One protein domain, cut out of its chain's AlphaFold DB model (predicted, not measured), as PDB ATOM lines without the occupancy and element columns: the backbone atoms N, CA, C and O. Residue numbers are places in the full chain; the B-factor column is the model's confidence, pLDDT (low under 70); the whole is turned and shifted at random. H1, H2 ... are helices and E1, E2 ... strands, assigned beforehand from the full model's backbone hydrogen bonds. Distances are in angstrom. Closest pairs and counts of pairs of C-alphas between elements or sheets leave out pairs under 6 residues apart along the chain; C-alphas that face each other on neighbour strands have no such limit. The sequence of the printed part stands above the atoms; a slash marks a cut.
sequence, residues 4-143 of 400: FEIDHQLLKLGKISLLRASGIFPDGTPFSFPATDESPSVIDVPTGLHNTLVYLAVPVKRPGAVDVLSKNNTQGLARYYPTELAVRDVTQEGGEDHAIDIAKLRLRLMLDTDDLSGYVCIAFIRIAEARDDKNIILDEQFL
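Overview. This is residues 4 to 143 of the 400 residues of the protein "Type VI secretion protein, VC_A0114 family" of Cellvibrio sp. BR (UniProt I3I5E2). A body made of a curled four-stranded sheet, E7, E4, E8 and E9, and a small three-stranded sheet, E1, E2 and E3, beside it bears one long arm, the two-stranded hairpin E5 and E6, which reaches away from the body and makes much of the length. The long stretch of residues 34 to 49 runs along one side of the body from the small sheet to the curled one, and residues 60 to 79 make a wide loop at the foot of the arm. The printed part has 140 residues, with one short helix and nine strands in the order E1, H1, E2, E3, E4, E5, E6, E7, E8, E9; the three sheets, ordered E7-E4-E8-E9, E1-E2-E3 and E5-E6, are antiparallel. The class is mostly strand, though under half of the residues, 65 of 140, are in named elements. The whole is only just loose, close to compact, with a radius of gyration of the C-alphas of 17.7 A, and elongated, with spans of 58 by 36 by 27 A.

Along the chain. E1, residues 4 to 6, begins with C-alpha 4 at (220.066, 200.024, 224.167). H1 is residues 8 to 11. E2, residues 18 to 24, is 15.8 A from first to last C-alpha, and E3 is residues 30 to 33. E4, residues 50 to 59, is 25.9 A long and bends by 53 degrees at residue 56. E5, residues 80 to 88, is 23.3 A long and ends with C-alpha 88 at (242.583, 186.744, 239.486). E6, residues 97 to 105, is 23.5 A long and runs on into E7, residues 108 to 111, across a break of 2 residues, at 14 degrees. E8, residues 119 to 130, is the longest strand by residues, is 24.3 A long and bends by 75 degrees at residue 122. E9, residues 136 to 138, ends with C-alpha 138 at (207.445, 199.303, 216.633).

Arrangement. The sheet of E7, E4, E8 and E9 is strongly twisted and curled like part of a barrel; the strands' lines turn by 92 degrees from edge to edge. Its inner strands E4 and E8 are antiparallel at 156 degrees, with N 56 and O 122 3.0 A apart and N 120 and O 58 2.8 A apart, within hydrogen-bond range. Edge strand E7 is antiparallel to E4, with N 55 and O 110 at 2.8 A. E8 and edge strand E9 form a hairpin, antiparallel at 111 degrees, with N 128 and O 137 at 2.8 A. H1 only grazes this sheet with its residues 8 to 11; the closest C-alphas of H1 and E9, those of Leu 11 and Ile 136, are 5.2 A apart. H1 is too short for any O i to N i+4 pair, and its one O i to N i+3 pair is not within range. In the small sheet, inner strand E2 has staggered pairing: residues 18 to 21 pair with E1, N 5 and O 20 at 2.9 A, and residues 21 to 24 with E3, N 23 and O 31 at 3.0 A. E2 and E3 form a hairpin. E2 is apart from E4, E7, E8 and E9. Residues 15 to 16 and 43 to 44 make a short antiparallel pairing outside the named strands. E5 and E6, a hairpin, are antiparallel at 153 degrees, with N 85 and O 100 at 2.8 A. The closest C-alphas of E4 and E6, those of Val 58 and Leu 105, are 7.4 A apart.

Size, cuts and confidence. The two C-alphas farthest apart, those of Gln 92 and Asp 132, are 60.4 A apart. The first and last printed C-alphas, of Phe 4 and Leu 143, are 13.0 A apart. The printed part has no cut. The links E3 to E4, of 16 residues, and E4 to E5, of 20 residues, are long. The mean pLDDT of the printed part is 94.0, and no printed residue is under 70.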
ATOM      1  N   PHE A   4     220.672 201.335 224.376       95.00
ATOM      2  CA  PHE A   4     220.066 200.024 224.167       95.00
ATOM      3  C   PHE A   4     220.071 199.657 222.681       95.00
ATOM      4  O   PHE A   4     220.069 200.534 221.820       95.00
ATOM      5  N   GLU A   5     220.056 198.359 222.388       95.06
ATOM      6  CA  GLU A   5     219.947 197.823 221.032       95.06
ATOM      7  C   GLU A   5     218.982 196.637 221.003       95.06
ATOM      8  O   GLU A   5     219.095 195.706 221.805       95.06
ATOM      9  N   ILE A   6     218.036 196.681 220.067       95.00
ATOM     10  CA  ILE A   6     216.991 195.670 219.882       95.00
ATOM     11  C   ILE A   6     217.401 194.733 218.753       95.00
ATOM     12  O   ILE A   6     217.925 195.169 217.727       95.00
ATOM     13  N   ASP A   7     217.087 193.452 218.903       96.19
ATOM     14  CA  ASP A   7     217.204 192.503 217.803       96.19
ATOM     15  C   ASP A   7     216.037 192.658 216.811       96.19
ATOM     16  O   ASP A   7     214.950 192.100 216.984       96.19
ATOM     17  N   HIS A   8     216.272 193.409 215.734       94.81
ATOM     18  CA  HIS A   8     215.281 193.624 214.678       94.81
ATOM     19  C   HIS A   8     214.932 192.362 213.872       94.81
ATOM     20  O   HIS A   8     213.906 192.346 213.188       94.81
ATOM     21  N   GLN A   9     215.755 191.308 213.907       95.75
ATOM     22  CA  GLN A   9     215.452 190.060 213.201       95.75
ATOM     23  C   GLN A   9     214.392 189.259 213.956       95.75
ATOM     24  O   GLN A   9     213.469 188.730 213.335       95.75
ATOM     25  N   LEU A  10     214.476 189.233 215.289       95.88
ATOM     26  CA  LEU A  10     213.506 188.544 216.142       95.88
ATOM     27  C   LEU A  10     212.115 189.194 216.126       95.88
ATOM     28  O   LEU A  10     211.121 188.474 216.253       95.88
ATOM     29  N   LEU A  11     212.020 190.500 215.846       96.00
ATOM     30  CA  LEU A  11     210.730 191.184 215.669       96.00
ATOM     31  C   LEU A  11     209.880 190.564 214.548       96.00
ATOM     32  O   LEU A  11     208.659 190.505 214.665       96.00
ATOM     33  N   LYS A  12     210.519 190.042 213.492       95.06
ATOM     34  CA  LYS A  12     209.839 189.361 212.372       95.06
ATOM     35  C   LYS A  12     209.277 187.990 212.752       95.06
ATOM     36  O   LYS A  12     208.531 187.397 211.983       95.06
ATOM     37  N   LEU A  13     209.682 187.463 213.907       95.25
ATOM     38  CA  LEU A  13     209.293 186.150 214.418       95.25
ATOM     39  C   LEU A  13     208.339 186.249 215.618       95.25
ATOM     40  O   LEU A  13     208.080 185.231 216.260       95.25
ATOM     41  N   GLY A  14     207.833 187.443 215.934       95.88
ATOM     42  CA  GLY A  14     206.945 187.667 217.075       95.88
ATOM     43  C   GLY A  14     207.677 187.726 218.407       95.88
ATOM     44  O   GLY A  14     207.075 187.446 219.439       95.88
ATOM     45  N   LYS A  15     208.972 188.057 218.401       97.19
ATOM     46  CA  LYS A  15     209.822 188.036 219.592       97.19
ATOM     47  C   LYS A  15     210.508 189.369 219.834       97.19
ATOM     48  O   LYS A  15     210.946 190.028 218.895       97.19
ATOM     49  N   ILE A  16     210.666 189.730 221.104       97.25
ATOM     50  CA  ILE A  16     211.434 190.909 221.520       97.25
ATOM     51  C   ILE A  16     212.650 190.460 222.319       97.25
ATOM     52  O   ILE A  16     212.541 189.690 223.273       97.25
ATOM     53  N   SER A  17     213.811 190.974 221.920       96.50
ATOM     54  CA  SER A  17     215.101 190.732 222.558       96.50
ATOM     55  C   SER A  17     215.930 192.014 222.578       96.50
ATOM     56  O   SER A  17     215.882 192.803 221.631       96.50
ATOM     57  N   LEU A  18     216.707 192.194 223.646       95.94
ATOM     58  CA  LEU A  18     217.712 193.247 223.763       95.94
ATOM     59  C   LEU A  18     219.107 192.628 223.649       95.94
ATOM     60  O   LEU A  18     219.481 191.775 224.453       95.94
ATOM     61  N   LEU A  19     219.884 193.087 222.668       95.31
ATOM     62  CA  LEU A  19     221.254 192.621 222.435       95.31
ATOM     63  C   LEU A  19     222.220 193.213 223.464       95.31
ATOM     64  O   LEU A  19     223.075 192.515 224.006       95.31
ATOM     65  N   ARG A  20     222.048 194.503 223.756       96.06
ATOM     66  CA  ARG A  20     222.775 195.236 224.792       96.06
ATOM     67  C   ARG A  20     221.909 196.346 225.351       96.06
ATOM     68  O   ARG A  20     221.074 196.897 224.633       96.06
ATOM     69  N   ALA A  21     222.139 196.700 226.602       96.50
ATOM     70  CA  ALA A  21     221.646 197.938 227.174       96.50
ATOM     71  C   ALA A  21     222.409 198.293 228.446       96.50
ATOM     72  O   ALA A  21     222.870 197.414 229.174       96.50
ATOM     73  N   SER A  22     222.467 199.585 228.747       96.88
ATOM     74  CA  SER A  22     222.977 200.079 230.021       96.88
ATOM     75  C   SER A  22     222.170 201.273 230.516       96.88
ATOM     76  O   SER A  22     221.472 201.961 229.757       96.88
ATOM     77  N   GLY A  23     222.208 201.505 231.823       96.06
ATOM     78  CA  GLY A  23     221.524 202.629 232.444       96.06
ATOM     79  C   GLY A  23     221.285 202.423 233.929       96.06
ATOM     80  O   GLY A  23     221.951 201.627 234.584       96.06
ATOM     81  N   ILE A  24     220.322 203.179 234.451       96.38
ATOM     82  CA  ILE A  24     219.964 203.198 235.866       96.38
ATOM     83  C   ILE A  24     218.443 203.064 235.969       96.38
ATOM     84  O   ILE A  24     217.709 203.754 235.256       96.38
ATOM     85  N   PHE A  25     217.979 202.159 236.827       96.44
ATOM     86  CA  PHE A  25     216.571 202.027 237.192       96.44
ATOM     87  C   PHE A  25     216.105 203.194 238.075       96.44
ATOM     88  O   PHE A  25     216.917 203.779 238.788       96.44
ATOM     89  N   PRO A  26     214.798 203.513 238.097       94.69
ATOM     90  CA  PRO A  26     214.231 204.534 238.983       94.69
ATOM     91  C   PRO A  26     214.597 204.402 240.470       94.69
ATOM     92  O   PRO A  26     214.633 205.400 241.181       94.69
ATOM     93  N   ASP A  27     214.897 203.188 240.944       94.81
ATOM     94  CA  ASP A  27     215.349 202.932 242.318       94.81
ATOM     95  C   ASP A  27     216.856 203.177 242.545       94.81
ATOM     96  O   ASP A  27     217.376 202.887 243.621       94.81
ATOM     97  N   GLY A  28     217.562 203.696 241.536       95.75
ATOM     98  CA  GLY A  28     218.994 203.991 241.566       95.75
ATOM     99  C   GLY A  28     219.896 202.822 241.172       95.75
ATOM    100  O   GLY A  28     221.116 202.967 241.196       95.75
ATOM    101  N   THR A  29     219.343 201.666 240.800       95.94
ATOM    102  CA  THR A  29     220.166 200.490 240.489       95.94
ATOM    103  C   THR A  29     220.754 200.569 239.084       95.94
ATOM    104  O   THR A  29     219.985 200.605 238.119       95.94
ATOM    105  N   PRO A  30     222.089 200.553 238.928       97.00
ATOM    106  CA  PRO A  30     222.711 200.488 237.617       97.00
ATOM    107  C   PRO A  30     222.571 199.084 237.027       97.00
ATOM    108  O   PRO A  30     222.563 198.098 237.760       97.00
ATOM    109  N   PHE A  31     222.504 198.993 235.706       96.94
ATOM    110  CA  PHE A  31     222.590 197.733 234.973       96.94
ATOM    111  C   PHE A  31     223.414 197.941 233.703       96.94
ATOM    112  O   PHE A  31     223.421 199.035 233.127       96.94
ATOM    113  N   SER A  32     224.093 196.890 233.250       97.25
ATOM    114  CA  SER A  32     224.781 196.908 231.959       97.25
ATOM    115  C   SER A  32     224.968 195.499 231.418       97.25
ATOM    116  O   SER A  32     225.702 194.704 231.992       97.25
ATOM    117  N   PHE A  33     224.354 195.178 230.284       96.25
ATOM    118  CA  PHE A  33     224.551 193.897 229.604       96.25
ATOM    119  C   PHE A  33     224.964 194.123 228.143       96.25
ATOM    120  O   PHE A  33     224.457 195.052 227.505       96.25
ATOM    121  N   PRO A  34     225.893 193.310 227.600       93.75
ATOM    122  CA  PRO A  34     226.490 192.109 228.206       93.75
ATOM    123  C   PRO A  34     227.722 192.372 229.103       93.75
ATOM    124  O   PRO A  34     228.432 191.433 229.446       93.75
ATOM    125  N   ALA A  35     228.028 193.630 229.443       91.31
ATOM    126  CA  ALA A  35     229.276 193.977 230.132       91.31
ATOM    127  C   ALA A  35     229.362 193.445 231.576       91.31
ATOM    128  O   ALA A  35     230.339 192.786 231.926       91.31
ATOM    129  N   THR A  36     228.365 193.732 232.421       90.62
ATOM    130  CA  THR A  36     228.342 193.312 233.836       90.62
ATOM    131  C   THR A  36     227.251 192.298 234.135       90.62
ATOM    132  O   THR A  36     227.453 191.423 234.971       90.62
ATOM    133  N   ASP A  37     226.117 192.379 233.455       93.38
ATOM    134  CA  ASP A  37     224.933 191.552 233.652       93.38
ATOM    135  C   ASP A  37     224.669 190.670 232.429       93.38
ATOM    136  O   ASP A  37     225.182 190.909 231.333       93.38
ATOM    137  N   GLU A  38     223.847 189.640 232.614       92.81
ATOM    138  CA  GLU A  38     223.325 188.857 231.495       92.81
ATOM    139  C   GLU A  38     222.108 189.554 230.874       92.81
ATOM    140  O   GLU A  38     221.302 190.169 231.577       92.81
ATOM    141  N   SER A  39     221.953 189.427 229.554       94.12
ATOM    142  CA  SER A  39     220.775 189.940 228.852       94.12
ATOM    143  C   SER A  39     219.491 189.266 229.364       94.12
ATOM    144  O   SER A  39     219.499 188.065 229.660       94.12
ATOM    145  N   PRO A  40     218.366 190.000 229.447       95.06
ATOM    146  CA  PRO A  40     217.089 189.415 229.832       95.06
ATOM    147  C   PRO A  40     216.638 188.361 228.813       95.06
ATOM    148  O   PRO A  40     217.003 188.403 227.636       95.06
ATOM    149  N   SER A  41     215.804 187.421 229.259       93.81
ATOM    150  CA  SER A  41     215.226 186.416 228.367       93.81
ATOM    151  C   SER A  41     214.351 187.056 227.285       93.81
ATOM    152  O   SER A  41     213.615 188.008 227.548       93.81
ATOM    153  N   VAL A  42     214.421 186.489 226.080       96.44
ATOM    154  CA  VAL A  42     213.550 186.837 224.951       96.44
ATOM    155  C   VAL A  42     212.096 186.566 225.331       96.44
ATOM    156  O   VAL A  42     211.808 185.523 225.920       96.44
ATOM    157  N   ILE A  43     211.192 187.475 224.968       96.50
ATOM    158  CA  ILE A  43     209.749 187.296 225.166       96.50
ATOM    159  C   ILE A  43     209.044 187.072 223.830       96.50
ATOM    160  O   ILE A  43     209.378 187.711 222.830       96.50
ATOM    161  N   ASP A  44     208.070 186.165 223.825       96.06
ATOM    162  CA  ASP A  44     207.103 186.005 222.742       96.06
ATOM    163  C   ASP A  44     205.970 187.023 222.929       96.06
ATOM    164  O   ASP A  44     205.432 187.174 224.026       96.06
ATOM    165  N   VAL A  45     205.607 187.722 221.857       95.81
ATOM    166  CA  VAL A  45     204.550 188.735 221.858       95.81
ATOM    167  C   VAL A  45     203.271 188.129 221.278       95.81
ATOM    168  O   VAL A  45     203.292 187.651 220.139       95.81
ATOM    169  N   PRO A  46     202.148 188.145 222.019       94.12
ATOM    170  CA  PRO A  46     200.851 187.739 221.489       94.12
ATOM    171  C   PRO A  46     200.450 188.546 220.244       94.12
ATOM    172  O   PRO A  46     200.661 189.757 220.177       94.12
ATOM    173  N   THR A  47     199.838 187.884 219.262       93.00
ATOM    174  CA  THR A  47     199.277 188.553 218.078       93.00
ATOM    175  C   THR A  47     198.040 189.373 218.457       93.00
ATOM    176  O   THR A  47     197.318 189.020 219.390       93.00
ATOM    177  N   GLY A  48     197.780 190.463 217.734       92.06
ATOM    178  CA  GLY A  48     196.636 191.352 217.972       92.06
ATOM    179  C   GLY A  48     196.849 192.397 219.073       92.06
ATOM    180  O   GLY A  48     195.903 193.086 219.451       92.06
ATOM    181  N   LEU A  49     198.070 192.532 219.603       94.31
ATOM    182  CA  LEU A  49     198.418 193.632 220.506       94.31
ATOM    183  C   LEU A  49     198.602 194.944 219.734       94.31
ATOM    184  O   LEU A  49     199.193 194.973 218.652       94.31
ATOM    185  N   HIS A  50     198.133 196.038 220.332       95.56
ATOM    186  CA  HIS A  50     198.208 197.383 219.771       95.56
ATOM    187  C   HIS A  50     198.586 198.392 220.848       95.56
ATOM    188  O   HIS A  50     198.036 198.361 221.948       95.56
ATOM    189  N   ASN A  51     199.464 199.334 220.496       95.62
ATOM    190  CA  ASN A  51     199.883 200.434 221.372       95.62
ATOM    191  C   ASN A  51     200.378 199.966 222.761       95.62
ATOM    192  O   ASN A  51     200.107 200.612 223.771       95.62
ATOM    193  N   THR A  52     201.103 198.846 222.797       96.75
ATOM    194  CA  THR A  52     201.559 198.177 224.025       96.75
ATOM    195  C   THR A  52     202.983 198.604 224.371       96.75
ATOM    196  O   THR A  52     203.884 198.525 223.531       96.75
ATOM    197  N   LEU A  53     203.211 199.059 225.601       96.38
ATOM    198  CA  LEU A  53     204.551 199.379 226.098       96.38
ATOM    199  C   LEU A  53     205.327 198.117 226.476       96.38
ATOM    200  O   LEU A  53     204.772 197.148 226.991       96.38
ATOM    201  N   VAL A  54     206.640 198.170 226.255       96.81
ATOM    202  CA  VAL A  54     207.573 197.126 226.678       96.81
ATOM    203  C   VAL A  54     208.571 197.720 227.659       96.81
ATOM    204  O   VAL A  54     209.190 198.765 227.414       96.81
ATOM    205  N   TYR A  55     208.729 197.022 228.774       97.12
ATOM    206  CA  TYR A  55     209.543 197.422 229.901       97.12
ATOM    207  C   TYR A  55     210.755 196.518 230.048       97.12
ATOM    208  O   TYR A  55     210.660 195.296 229.936       97.12
ATOM    209  N   LEU A  56     211.891 197.131 230.364       97.56
ATOM    210  CA  LEU A  56     212.966 196.446 231.060       97.56
ATOM    211  C   LEU A  56     212.652 196.534 232.553       97.56
ATOM    212  O   LEU A  56     212.409 197.629 233.064       97.56
ATOM    213  N   ALA A  57     212.646 195.397 233.235       96.88
ATOM    214  CA  ALA A  57     212.178 195.271 234.605       96.88
ATOM    215  C   ALA A  57     213.188 194.539 235.493       96.88
ATOM    216  O   ALA A  57     213.900 193.631 235.052       96.88
ATOM    217  N   VAL A  58     213.206 194.909 236.770       96.56
ATOM    218  CA  VAL A  58     213.965 194.233 237.828       96.56
ATOM    219  C   VAL A  58     213.110 194.147 239.101       96.56
ATOM    220  O   VAL A  58     212.403 195.108 239.412       96.56
ATOM    221  N   PRO A  59     213.111 193.028 239.851       95.81
ATOM    222  CA  PRO A  59     212.287 192.907 241.056       95.81
ATOM    223  C   PRO A  59     212.596 193.983 242.102       95.81
ATOM    224  O   PRO A  59     213.764 194.222 242.410       95.81
ATOM    225  N   VAL A  60     211.567 194.607 242.682       94.88
ATOM    226  CA  VAL A  60     211.712 195.659 243.709       94.88
ATOM    227  C   VAL A  60     212.457 195.122 244.932       94.88
ATOM    228  O   VAL A  60     212.112 194.063 245.466       94.88
ATOM    229  N   LYS A  61     213.432 195.894 245.426       91.19
ATOM    230  CA  LYS A  61     214.103 195.608 246.697       91.19
ATOM    231  C   LYS A  61     213.115 195.772 247.852       91.19
ATOM    232  O   LYS A  61     212.599 196.864 248.081       91.19
ATOM    233  N   ARG A  62     212.862 194.693 248.594       89.56
ATOM    234  CA  ARG A  62     211.927 194.689 249.727       89.56
ATOM    235  C   ARG A  62     212.667 194.404 251.031       89.56
ATOM    236  O   ARG A  62     213.271 193.340 251.144       89.56
ATOM    237  N   PRO A  63     212.611 195.310 252.024       89.19
ATOM    238  CA  PRO A  63     213.195 195.049 253.336       89.19
ATOM    239  C   PRO A  63     212.689 193.722 253.920       89.19
ATOM    240  O   PRO A  63     211.484 193.492 253.982       89.19
ATOM    241  N   GLY A  64     213.612 192.847 254.322       87.69
ATOM    242  CA  GLY A  64     213.299 191.537 254.907       87.69
ATOM    243  C   GLY A  64     212.911 190.435 253.911       87.69
ATOM    244  O   GLY A  64     212.710 189.299 254.335       87.69
ATOM    245  N   ALA A  65     212.821 190.728 252.610       90.75
ATOM    246  CA  ALA A  65     212.629 189.707 251.583       90.75
ATOM    247  C   ALA A  65     213.962 189.055 251.180       90.75
ATOM    248  O   ALA A  65     215.038 189.623 251.356       90.75
ATOM    249  N   VAL A  66     213.883 187.852 250.609       91.81
ATOM    250  CA  VAL A  66     215.049 187.169 250.039       91.81
ATOM    251  C   VAL A  66     215.463 187.869 248.743       91.81
ATOM    252  O   VAL A  66     214.713 187.864 247.768       91.81
ATOM    253  N   ASP A  67     216.670 188.434 248.727       91.62
ATOM    254  CA  ASP A  67     217.213 189.163 247.572       91.62
ATOM    255  C   ASP A  67     217.926 188.256 246.555       91.62
ATOM    256  O   ASP A  67     218.078 188.650 245.400       91.62
ATOM    257  N   VAL A  68     218.327 187.038 246.945       94.31
ATOM    258  CA  VAL A  68     219.070 186.093 246.095       94.31
ATOM    259  C   VAL A  68     218.344 184.752 246.027       94.31
ATOM    260  O   VAL A  68     218.121 184.104 247.046       94.31
ATOM    261  N   LEU A  69     218.007 184.302 244.818       94.25
ATOM    262  CA  LEU A  69     217.493 182.951 244.564       94.25
ATOM    263  C   LEU A  69     218.274 182.298 243.428       94.25
ATOM    264  O   LEU A  69     218.838 182.984 242.581       94.25
ATOM    265  N   SER A  70     218.253 180.964 243.365       90.94
ATOM    266  CA  SER A  70     218.804 180.238 242.216       90.94
ATOM    267  C   SER A  70     218.221 180.768 240.899       90.94
ATOM    268  O   SER A  70     217.024 181.073 240.812       90.94
ATOM    269  N   LYS A  71     219.061 180.838 239.859       86.44
ATOM    270  CA  LYS A  71     218.698 181.322 238.517       86.44
ATOM    271  C   LYS A  71     217.480 180.598 237.936       86.44
ATOM    272  O   LYS A  71     216.628 181.229 237.312       86.44
ATOM    273  N   ASN A  72     217.359 179.299 238.215       84.50
ATOM    274  CA  ASN A  72     216.272 178.449 237.724       84.50
ATOM    275  C   ASN A  72     214.991 178.552 238.563       84.50
ATOM    276  O   ASN A  72     213.954 178.030 238.165       84.50
ATOM    277  N   ASN A  73     215.038 179.205 239.728       84.31
ATOM    278  CA  ASN A  73     213.865 179.324 240.580       84.31
ATOM    279  C   ASN A  73     212.887 180.349 239.997       84.31
ATOM    280  O   ASN A  73     213.108 181.550 240.118       84.31
ATOM    281  N   THR A  74     211.816 179.887 239.365       72.94
ATOM    282  CA  THR A  74     210.768 180.744 238.794       72.94
ATOM    283  C   THR A  74     209.802 181.292 239.845       72.94
ATOM    284  O   THR A  74     209.061 182.230 239.553       72.94
ATOM    285  N   GLN A  75     209.825 180.746 241.063       71.44
ATOM    286  CA  GLN A  75     208.985 181.161 242.177       71.44
ATOM    287  C   GLN A  75     209.716 182.200 243.036       71.44
ATOM    288  O   GLN A  75     210.791 181.953 243.582       71.44
ATOM    289  N   GLY A  76     209.104 183.374 243.179       80.19
ATOM    290  CA  GLY A  76     209.632 184.472 243.982       80.19
ATOM    291  C   GLY A  76     210.194 185.629 243.156       80.19
ATOM    292  O   GLY A  76     210.348 185.570 241.939       80.19
ATOM    293  N   LEU A  77     210.467 186.720 243.860       88.69
ATOM    294  CA  LEU A  77     210.808 188.025 243.294       88.69
ATOM    295  C   LEU A  77     212.150 188.510 243.859       88.69
ATOM    296  O   LEU A  77     212.294 189.666 244.251       88.69
ATOM    297  N   ALA A  78     213.113 187.591 243.939       93.44
ATOM    298  CA  ALA A  78     214.478 187.918 244.316       93.44
ATOM    299  C   ALA A  78     215.143 188.726 243.207       93.44
ATOM    300  O   ALA A  78     215.085 188.359 242.028       93.44
ATOM    301  N   ARG A  79     215.772 189.826 243.610       94.56
ATOM    302  CA  ARG A  79     216.392 190.789 242.708       94.56
ATOM    303  C   ARG A  79     217.624 190.230 241.997       94.56
ATOM    304  O   ARG A  79     217.919 190.651 240.878       94.56
ATOM    305  N   TYR A  80     218.298 189.270 242.622       95.50
ATOM    306  CA  TYR A  80     219.546 188.697 242.146       95.50
ATOM    307  C   TYR A  80     219.502 187.170 242.045       95.50
ATOM    308  O   TYR A  80     218.662 186.495 242.652       95.50
ATOM    309  N   TYR A  81     220.462 186.625 241.303       95.00
ATOM    310  CA  TYR A  81     220.829 185.211 241.330       95.00
ATOM    311  C   TYR A  81     222.356 185.055 241.419       95.00
ATOM    312  O   TYR A  81     223.072 185.945 240.954       95.00
ATOM    313  N   PRO A  82     222.867 183.974 242.040       95.44
ATOM    314  CA  PRO A  82     224.302 183.748 242.152       95.44
ATOM    315  C   PRO A  82     224.870 183.182 240.845       95.44
ATOM    316  O   PRO A  82     224.242 182.330 240.207       95.44
ATOM    317  N   THR A  83     226.069 183.634 240.485       94.50
ATOM    318  CA  THR A  83     226.898 183.099 239.401       94.50
ATOM    319  C   THR A  83     228.343 183.028 239.881       94.50
ATOM    320  O   THR A  83     228.851 184.007 240.424       94.50
ATOM    321  N   GLU A  84     229.013 181.907 239.636       94.81
ATOM    322  CA  GLU A  84     230.434 181.747 239.943       94.81
ATOM    323  C   GLU A  84     231.292 182.525 238.931       94.81
ATOM    324  O   GLU A  84     231.086 182.436 237.716       94.81
ATOM    325  N   LEU A  85     232.245 183.311 239.429       93.81
ATOM    326  CA  LEU A  85     233.210 184.062 238.636       93.81
ATOM    327  C   LEU A  85     234.622 183.740 239.123       93.81
ATOM    328  O   LEU A  85     234.937 183.937 240.295       93.81
ATOM    329  N   ALA A  86     235.483 183.295 238.209       95.31
ATOM    330  CA  ALA A  86     236.913 183.202 238.463       95.31
ATOM    331  C   ALA A  86     237.532 184.608 238.414       95.31
ATOM    332  O   ALA A  86     237.427 185.303 237.399       95.31
ATOM    333  N   VAL A  87     238.149 185.036 239.515       94.06
ATOM    334  CA  VAL A  87     238.796 186.342 239.656       94.06
ATOM    335  C   VAL A  87     240.257 186.143 240.025       94.06
ATOM    336  O   VAL A  87     240.572 185.471 241.004       94.06
ATOM    337  N   ARG A  88     241.142 186.770 239.252       94.25
ATOM    338  CA  ARG A  88     242.583 186.744 239.486       94.25
ATOM    339  C   ARG A  88     242.989 187.689 240.612       94.25
ATOM    340  O   ARG A  88     242.559 188.845 240.617       94.25
ATOM    341  N   ASP A  89     243.873 187.247 241.501       93.00
ATOM    342  CA  ASP A  89     244.506 188.145 242.472       93.00
ATOM    343  C   ASP A  89     245.483 189.108 241.767       93.00
ATOM    344  O   ASP A  89     246.448 188.695 241.121       93.00
ATOM    345  N   VAL A  90     245.220 190.413 241.879       94.94
ATOM    346  CA  VAL A  90     246.026 191.491 241.275       94.94
ATOM    347  C   VAL A  90     247.036 192.111 242.243       94.94
ATOM    348  O   VAL A  90     247.735 193.056 241.880       94.94
ATOM    349  N   THR A  91     247.122 191.618 243.479       94.62
ATOM    350  CA  THR A  91     248.073 192.112 244.486       94.62
ATOM    351  C   THR A  91     249.483 191.546 244.303       94.62
ATOM    352  O   THR A  91     250.430 192.087 244.876       94.62
ATOM    353  N   GLN A  92     249.641 190.494 243.490       93.31
ATOM    354  CA  GLN A  92     250.920 189.833 243.220       93.31
ATOM    355  C   GLN A  92     251.100 189.528 241.727       93.31
ATOM    356  O   GLN A  92     250.162 189.130 241.031       93.31
ATOM    357  N   GLU A  93     252.330 189.665 241.224       89.06
ATOM    358  CA  GLU A  93     252.678 189.164 239.892       89.06
ATOM    359  C   GLU A  93     252.559 187.637 239.866       89.06
ATOM    360  O   GLU A  93     253.138 186.944 240.697       89.06
ATOM    361  N   GLY A  94     251.798 187.106 238.906       88.12
ATOM    362  CA  GLY A  94     251.530 185.668 238.842       88.12
ATOM    363  C   GLY A  94     250.408 185.184 239.767       88.12
ATOM    364  O   GLY A  94     250.273 183.976 239.912       88.12
ATOM    365  N   GLY A  95     249.593 186.087 240.334       88.38
ATOM    366  CA  GLY A  95     248.456 185.726 241.187       88.38
ATOM    367  C   GLY A  95     247.516 184.694 240.557       88.38
ATOM    368  O   GLY A  95     247.285 184.722 239.339       88.38
ATOM    369  N   GLU A  96     247.021 183.788 241.401       93.25
ATOM    370  CA  GLU A  96     246.127 182.680 241.051       93.25
ATOM    371  C   GLU A  96     244.677 183.159 240.851       93.25
ATOM    372  O   GLU A  96     244.285 184.240 241.309       93.25
ATOM    373  N   ASP A  97     243.879 182.348 240.154       94.56
ATOM    374  CA  ASP A  97     242.443 182.576 239.986       94.56
ATOM    375  C   ASP A  97     241.664 181.949 241.148       94.56
ATOM    376  O   ASP A  97     241.820 180.767 241.460       94.56
ATOM    377  N   HIS A  98     240.762 182.725 241.747       94.75
ATOM    378  CA  HIS A  98     239.846 182.272 242.788       94.75
ATOM    379  C   HIS A  98     238.402 182.333 242.299       94.75
ATOM    380  O   HIS A  98     237.948 183.357 241.788       94.75
ATOM    381  N   ALA A  99     237.659 181.244 242.484       95.56
ATOM    382  CA  ALA A  99     236.225 181.217 242.225       95.56
ATOM    383  C   ALA A  99     235.470 181.916 243.366       95.56
ATOM    384  O   ALA A  99     235.626 181.557 244.535       95.56
ATOM    385  N   ILE A 100     234.654 182.911 243.022       95.56
ATOM    386  CA  ILE A 100     233.764 183.604 243.954       95.56
ATOM    387  C   ILE A 100     232.340 183.647 243.401       95.56
ATOM    388  O   ILE A 100     232.133 183.839 242.203       95.56
ATOM    389  N   ASP A 101     231.349 183.527 244.281       94.62
ATOM    390  CA  ASP A 101     229.955 183.750 243.912       94.62
ATOM    391  C   ASP A 101     229.656 185.248 243.858       94.62
ATOM    392  O   ASP A 101     229.797 185.973 244.847       94.62
ATOM    393  N   ILE A 102     229.192 185.712 242.700       94.81
ATOM    394  CA  ILE A 102     228.717 187.080 242.501       94.81
ATOM    395  C   ILE A 102     227.211 187.104 242.249       94.81
ATOM    396  O   ILE A 102     226.634 186.198 241.651       94.81
ATOM    397  N   ALA A 103     226.563 188.177 242.689       94.69
ATOM    398  CA  ALA A 103     225.144 188.404 242.460       94.69
ATOM    399  C   ALA A 103     224.930 189.113 241.111       94.69
ATOM    400  O   ALA A 103     225.424 190.221 240.910       94.69
ATOM    401  N   LYS A 104     224.176 188.496 240.196       95.00
ATOM    402  CA  LYS A 104     223.761 189.092 238.913       95.00
ATOM    403  C   LYS A 104     222.328 189.600 238.986       95.00
ATOM    404  O   LYS A 104     221.491 188.977 239.645       95.00
ATOM    405  N   LEU A 105     222.029 190.712 238.310       95.94
ATOM    406  CA  LEU A 105     220.672 191.255 238.267       95.94
ATOM    407  C   LEU A 105     219.719 190.335 237.510       95.94
ATOM    408  O   LEU A 105     220.020 189.825 236.433       95.94
ATOM    409  N   ARG A 106     218.512 190.180 238.053       94.81
ATOM    410  CA  ARG A 106     217.468 189.352 237.458       94.81
ATOM    411  C   ARG A 106     216.574 190.162 236.519       94.81
ATOM    412  O   ARG A 106     215.397 190.386 236.801       94.81
ATOM    413  N   LEU A 107     217.172 190.614 235.419       95.81
ATOM    414  CA  LEU A 107     216.524 191.440 234.400       95.81
ATOM    415  C   LEU A 107     215.438 190.660 233.647       95.81
ATOM    416  O   LEU A 107     215.608 189.481 233.327       95.81
ATOM    417  N   ARG A 108     214.320 191.325 233.345       95.44
ATOM    418  CA  ARG A 108     213.209 190.768 232.562       95.44
ATOM    419  C   ARG A 108     212.694 191.779 231.549       95.44
ATOM    420  O   ARG A 108     212.703 192.977 231.816       95.44
ATOM    421  N   LEU A 109     212.222 191.278 230.414       97.12
ATOM    422  CA  LEU A 109     211.345 192.034 229.528       97.12
ATOM    423  C   LEU A 109     209.900 191.747 229.934       97.12
ATOM    424  O   LEU A 109     209.567 190.595 230.209       97.12
ATOM    425  N   MET A 110     209.075 192.786 230.015       97.19
ATOM    426  CA  MET A 110     207.665 192.688 230.402       97.19
ATOM    427  C   MET A 110     206.818 193.602 229.519       97.19
ATOM    428  O   MET A 110     207.301 194.639 229.058       97.19
ATOM    429  N   LEU A 111     205.570 193.225 229.277       97.44
ATOM    430  CA  LEU A 111     204.576 194.034 228.574       97.44
ATOM    431  C   LEU A 111     203.755 194.851 229.583       97.44
ATOM    432  O   LEU A 111     203.679 194.498 230.758       97.44
ATOM    433  N   ASP A 112     203.107 195.931 229.143       94.69
ATOM    434  CA  ASP A 112     202.158 196.679 229.990       94.69
ATOM    435  C   ASP A 112     200.939 195.861 230.442       94.69
ATOM    436  O   ASP A 112     200.298 196.211 231.431       94.69
ATOM    437  N   THR A 113     200.646 194.759 229.750       94.44
ATOM    438  CA  THR A 113     199.608 193.792 230.116       94.44
ATOM    439  C   THR A 113     200.009 192.869 231.267       94.44
ATOM    440  O   THR A 113     199.146 192.178 231.808       94.44
ATOM    441  N   ASP A 114     201.296 192.813 231.623       95.00
ATOM    442  CA  ASP A 114     201.791 191.991 232.727       95.00
ATOM    443  C   ASP A 114     201.558 192.669 234.092       95.00
ATOM    444  O   ASP A 114     201.378 193.882 234.195       95.00
ATOM    445  N   ASP A 115     201.617 191.897 235.183       94.56
ATOM    446  CA  ASP A 115     201.629 192.465 236.538       94.56
ATOM    447  C   ASP A 115     203.003 193.074 236.867       94.56
ATOM    448  O   ASP A 115     203.962 192.377 237.216       94.56
ATOM    449  N   LEU A 116     203.086 194.401 236.771       95.50
ATOM    450  CA  LEU A 116     204.303 195.175 237.032       95.50
ATOM    451  C   LEU A 116     204.503 195.536 238.517       95.50
ATOM    452  O   LEU A 116     205.539 196.094 238.867       95.50
ATOM    453  N   SER A 117     203.557 195.225 239.415       93.12
ATOM    454  CA  SER A 117     203.562 195.706 240.812       93.12
ATOM    455  C   SER A 117     204.790 195.271 241.628       93.12
ATOM    456  O   SER A 117     205.231 195.974 242.539       93.12
ATOM    457  N   GLY A 118     205.369 194.117 241.290       93.94
ATOM    458  CA  GLY A 118     206.570 193.570 241.921       93.94
ATOM    459  C   GLY A 118     207.893 194.084 241.349       93.94
ATOM    460  O   GLY A 118     208.950 193.608 241.780       93.94
ATOM    461  N   TYR A 119     207.857 195.009 240.386       96.44
ATOM    462  CA  TYR A 119     209.001 195.383 239.563       96.44
ATOM    463  C   TYR A 119     209.256 196.889 239.529       96.44
ATOM    464  O   TYR A 119     208.356 197.719 239.609       96.44
ATOM    465  N   VAL A 120     210.532 197.230 239.384       96.56
ATOM    466  CA  VAL A 120     210.977 198.553 238.960       96.56
ATOM    467  C   VAL A 120     211.219 198.483 237.460       96.56
ATOM    468  O   VAL A 120     211.950 197.605 236.998       96.56
ATOM    469  N   CYS A 121     210.604 199.394 236.709       96.25
ATOM    470  CA  CYS A 121     210.498 199.291 235.257       96.25
ATOM    471  C   CYS A 121     211.021 200.544 234.546       96.25
ATOM    472  O   CYS A 121     210.896 201.660 235.049       96.25
ATOM    473  N   ILE A 122     211.562 200.356 233.342       95.44
ATOM    474  CA  ILE A 122     211.889 201.424 232.394       95.44
ATOM    475  C   ILE A 122     211.219 201.092 231.062       95.44
ATOM    476  O   ILE A 122     211.529 200.063 230.459       95.44
ATOM    477  N   ALA A 123     210.326 201.963 230.589       94.50
ATOM    478  CA  ALA A 123     209.757 201.844 229.249       94.50
ATOM    479  C   ALA A 123     210.821 202.218 228.208       94.50
ATOM    480  O   ALA A 123     211.387 203.316 228.259       94.50
ATOM    481  N   PHE A 124     211.098 201.314 227.266       93.25
ATOM    482  CA  PHE A 124     212.153 201.524 226.264       93.25
ATOM    483  C   PHE A 124     211.669 201.403 224.816       93.25
ATOM    484  O   PHE A 124     212.285 201.999 223.937       93.25
ATOM    485  N   ILE A 125     210.539 200.735 224.567       94.69
ATOM    486  CA  ILE A 125     209.849 200.735 223.270       94.69
ATOM    487  C   ILE A 125     208.334 200.655 223.438       94.69
ATOM    488  O   ILE A 125     207.825 200.249 224.485       94.69
ATOM    489  N   ARG A 126     207.627 200.993 222.359       96.25
ATOM    490  CA  ARG A 126     206.195 200.756 222.196       96.25
ATOM    491  C   ARG A 126     205.949 199.941 220.933       96.25
ATOM    492  O   ARG A 126     206.494 200.253 219.875       96.25
ATOM    493  N   ILE A 127     205.131 198.907 221.053       97.00
ATOM    494  CA  ILE A 127     204.606 198.130 219.935       97.00
ATOM    495  C   ILE A 127     203.435 198.920 219.355       97.00
ATOM    496  O   ILE A 127     202.461 199.187 220.058       97.00
ATOM    497  N   ALA A 128     203.520 199.302 218.083       97.00
ATOM    498  CA  ALA A 128     202.395 199.892 217.367       97.00
ATOM    499  C   ALA A 128     201.346 198.816 217.050       97.00
ATOM    500  O   ALA A 128     200.160 198.993 217.328       97.00
ATOM    501  N   GLU A 129     201.802 197.686 216.509       96.81
ATOM    502  CA  GLU A 129     200.962 196.567 216.086       96.81
ATOM    503  C   GLU A 129     201.761 195.255 216.121       96.81
ATOM    504  O   GLU A 129     202.868 195.185 215.584       96.81
ATOM    505  N   ALA A 130     201.189 194.207 216.714       95.94
ATOM    506  CA  ALA A 130     201.651 192.828 216.572       95.94
ATOM    507  C   ALA A 130     200.708 192.078 215.621       95.94
ATOM    508  O   ALA A 130     199.573 191.764 215.977       95.94
ATOM    509  N   ARG A 131     201.167 191.813 214.398       93.50
ATOM    510  CA  ARG A 131     200.337 191.260 213.318       93.50
ATOM    511  C   ARG A 131     200.132 189.750 213.435       93.50
ATOM    512  O   ARG A 131     200.905 189.051 214.086       93.50
ATOM    513  N   ASP A 132     199.128 189.239 212.725       91.88
ATOM    514  CA  ASP A 132     198.811 187.803 212.665       91.88
ATOM    515  C   ASP A 132     199.925 186.959 212.020       91.88
ATOM    516  O   ASP A 132     200.089 185.782 212.341       91.88
ATOM    517  N   ASP A 133     200.742 187.562 211.151       91.75
ATOM    518  CA  ASP A 133     201.942 186.946 210.569       91.75
ATOM    519  C   ASP A 133     203.137 186.902 211.546       91.75
ATOM    520  O   ASP A 133     204.241 186.519 211.158       91.75
ATOM    521  N   LYS A 134     202.903 187.258 212.820       90.62
ATOM    522  CA  LYS A 134     203.878 187.423 213.909       90.62
ATOM    523  C   LYS A 134     204.840 188.591 213.730       90.62
ATOM    524  O   LYS A 134     205.718 188.774 214.569       90.62
ATOM    525  N   ASN A 135     204.704 189.407 212.692       94.56
ATOM    526  CA  ASN A 135     205.569 190.564 212.544       94.56
ATOM    527  C   ASN A 135     205.185 191.654 213.560       94.56
ATOM    528  O   ASN A 135     204.039 192.105 213.610       94.56
ATOM    529  N   ILE A 136     206.160 192.100 214.353       97.06
ATOM    530  CA  ILE A 136     205.991 193.190 215.318       97.06
ATOM    531  C   ILE A 136     206.430 194.500 214.674       97.06
ATOM    532  O   ILE A 136     207.576 194.649 214.246       97.06
ATOM    533  N   ILE A 137     205.532 195.478 214.663       96.25
ATOM    534  CA  ILE A 137     205.815 196.844 214.235       96.25
ATOM    535  C   ILE A 137     205.988 197.710 215.472       96.25
ATOM    536  O   ILE A 137     205.092 197.811 216.312       96.25
ATOM    537  N   LEU A 138     207.152 198.344 215.576       95.88
ATOM    538  CA  LEU A 138     207.445 199.303 216.633       95.88
ATOM    539  C   LEU A 138     206.913 200.686 216.263       95.88
ATOM    540  O   LEU A 138     206.896 201.075 215.097       95.88
ATOM    541  N   ASP A 139     206.508 201.440 217.274       94.75
ATOM    542  CA  ASP A 139     206.109 202.826 217.112       94.75
ATOM    543  C   ASP A 139     207.341 203.741 217.048       94.75
ATOM    544  O   ASP A 139     207.961 204.058 218.064       94.75
ATOM    545  N   GLU A 140     207.672 204.207 215.845       89.94
ATOM    546  CA  GLU A 140     208.787 205.131 215.601       89.94
ATOM    547  C   GLU A 140     208.604 206.502 216.271       89.94
ATOM    548  O   GLU A 140     209.560 207.266 216.437       89.94
ATOM    549  N   GLN A 141     207.376 206.856 216.662       88.88
ATOM    550  CA  GLN A 141     207.108 208.116 217.335       88.88
ATOM    551  C   GLN A 141     207.357 208.071 218.839       88.88
ATOM    552  O   GLN A 141     207.397 209.149 219.451       88.88
ATOM    553  N   PHE A 142     207.524 206.879 219.411       92.56
ATOM    554  CA  PHE A 142     207.764 206.683 220.831       92.56
ATOM    555  C   PHE A 142     209.094 207.308 221.277       92.56
ATOM    556  O   PHE A 142     210.131 207.172 220.627       92.56
ATOM    557  N   LEU A 143     209.064 207.996 222.419       94.19
ATOM    558  CA  LEU A 143     210.250 208.543 223.074       94.19
ATOM    559  C   LEU A 143     210.514 207.769 224.367       94.19
ATOM    560  O   LEU A 143     209.850 208.000 225.374       94.19
TER     561      LEU A 143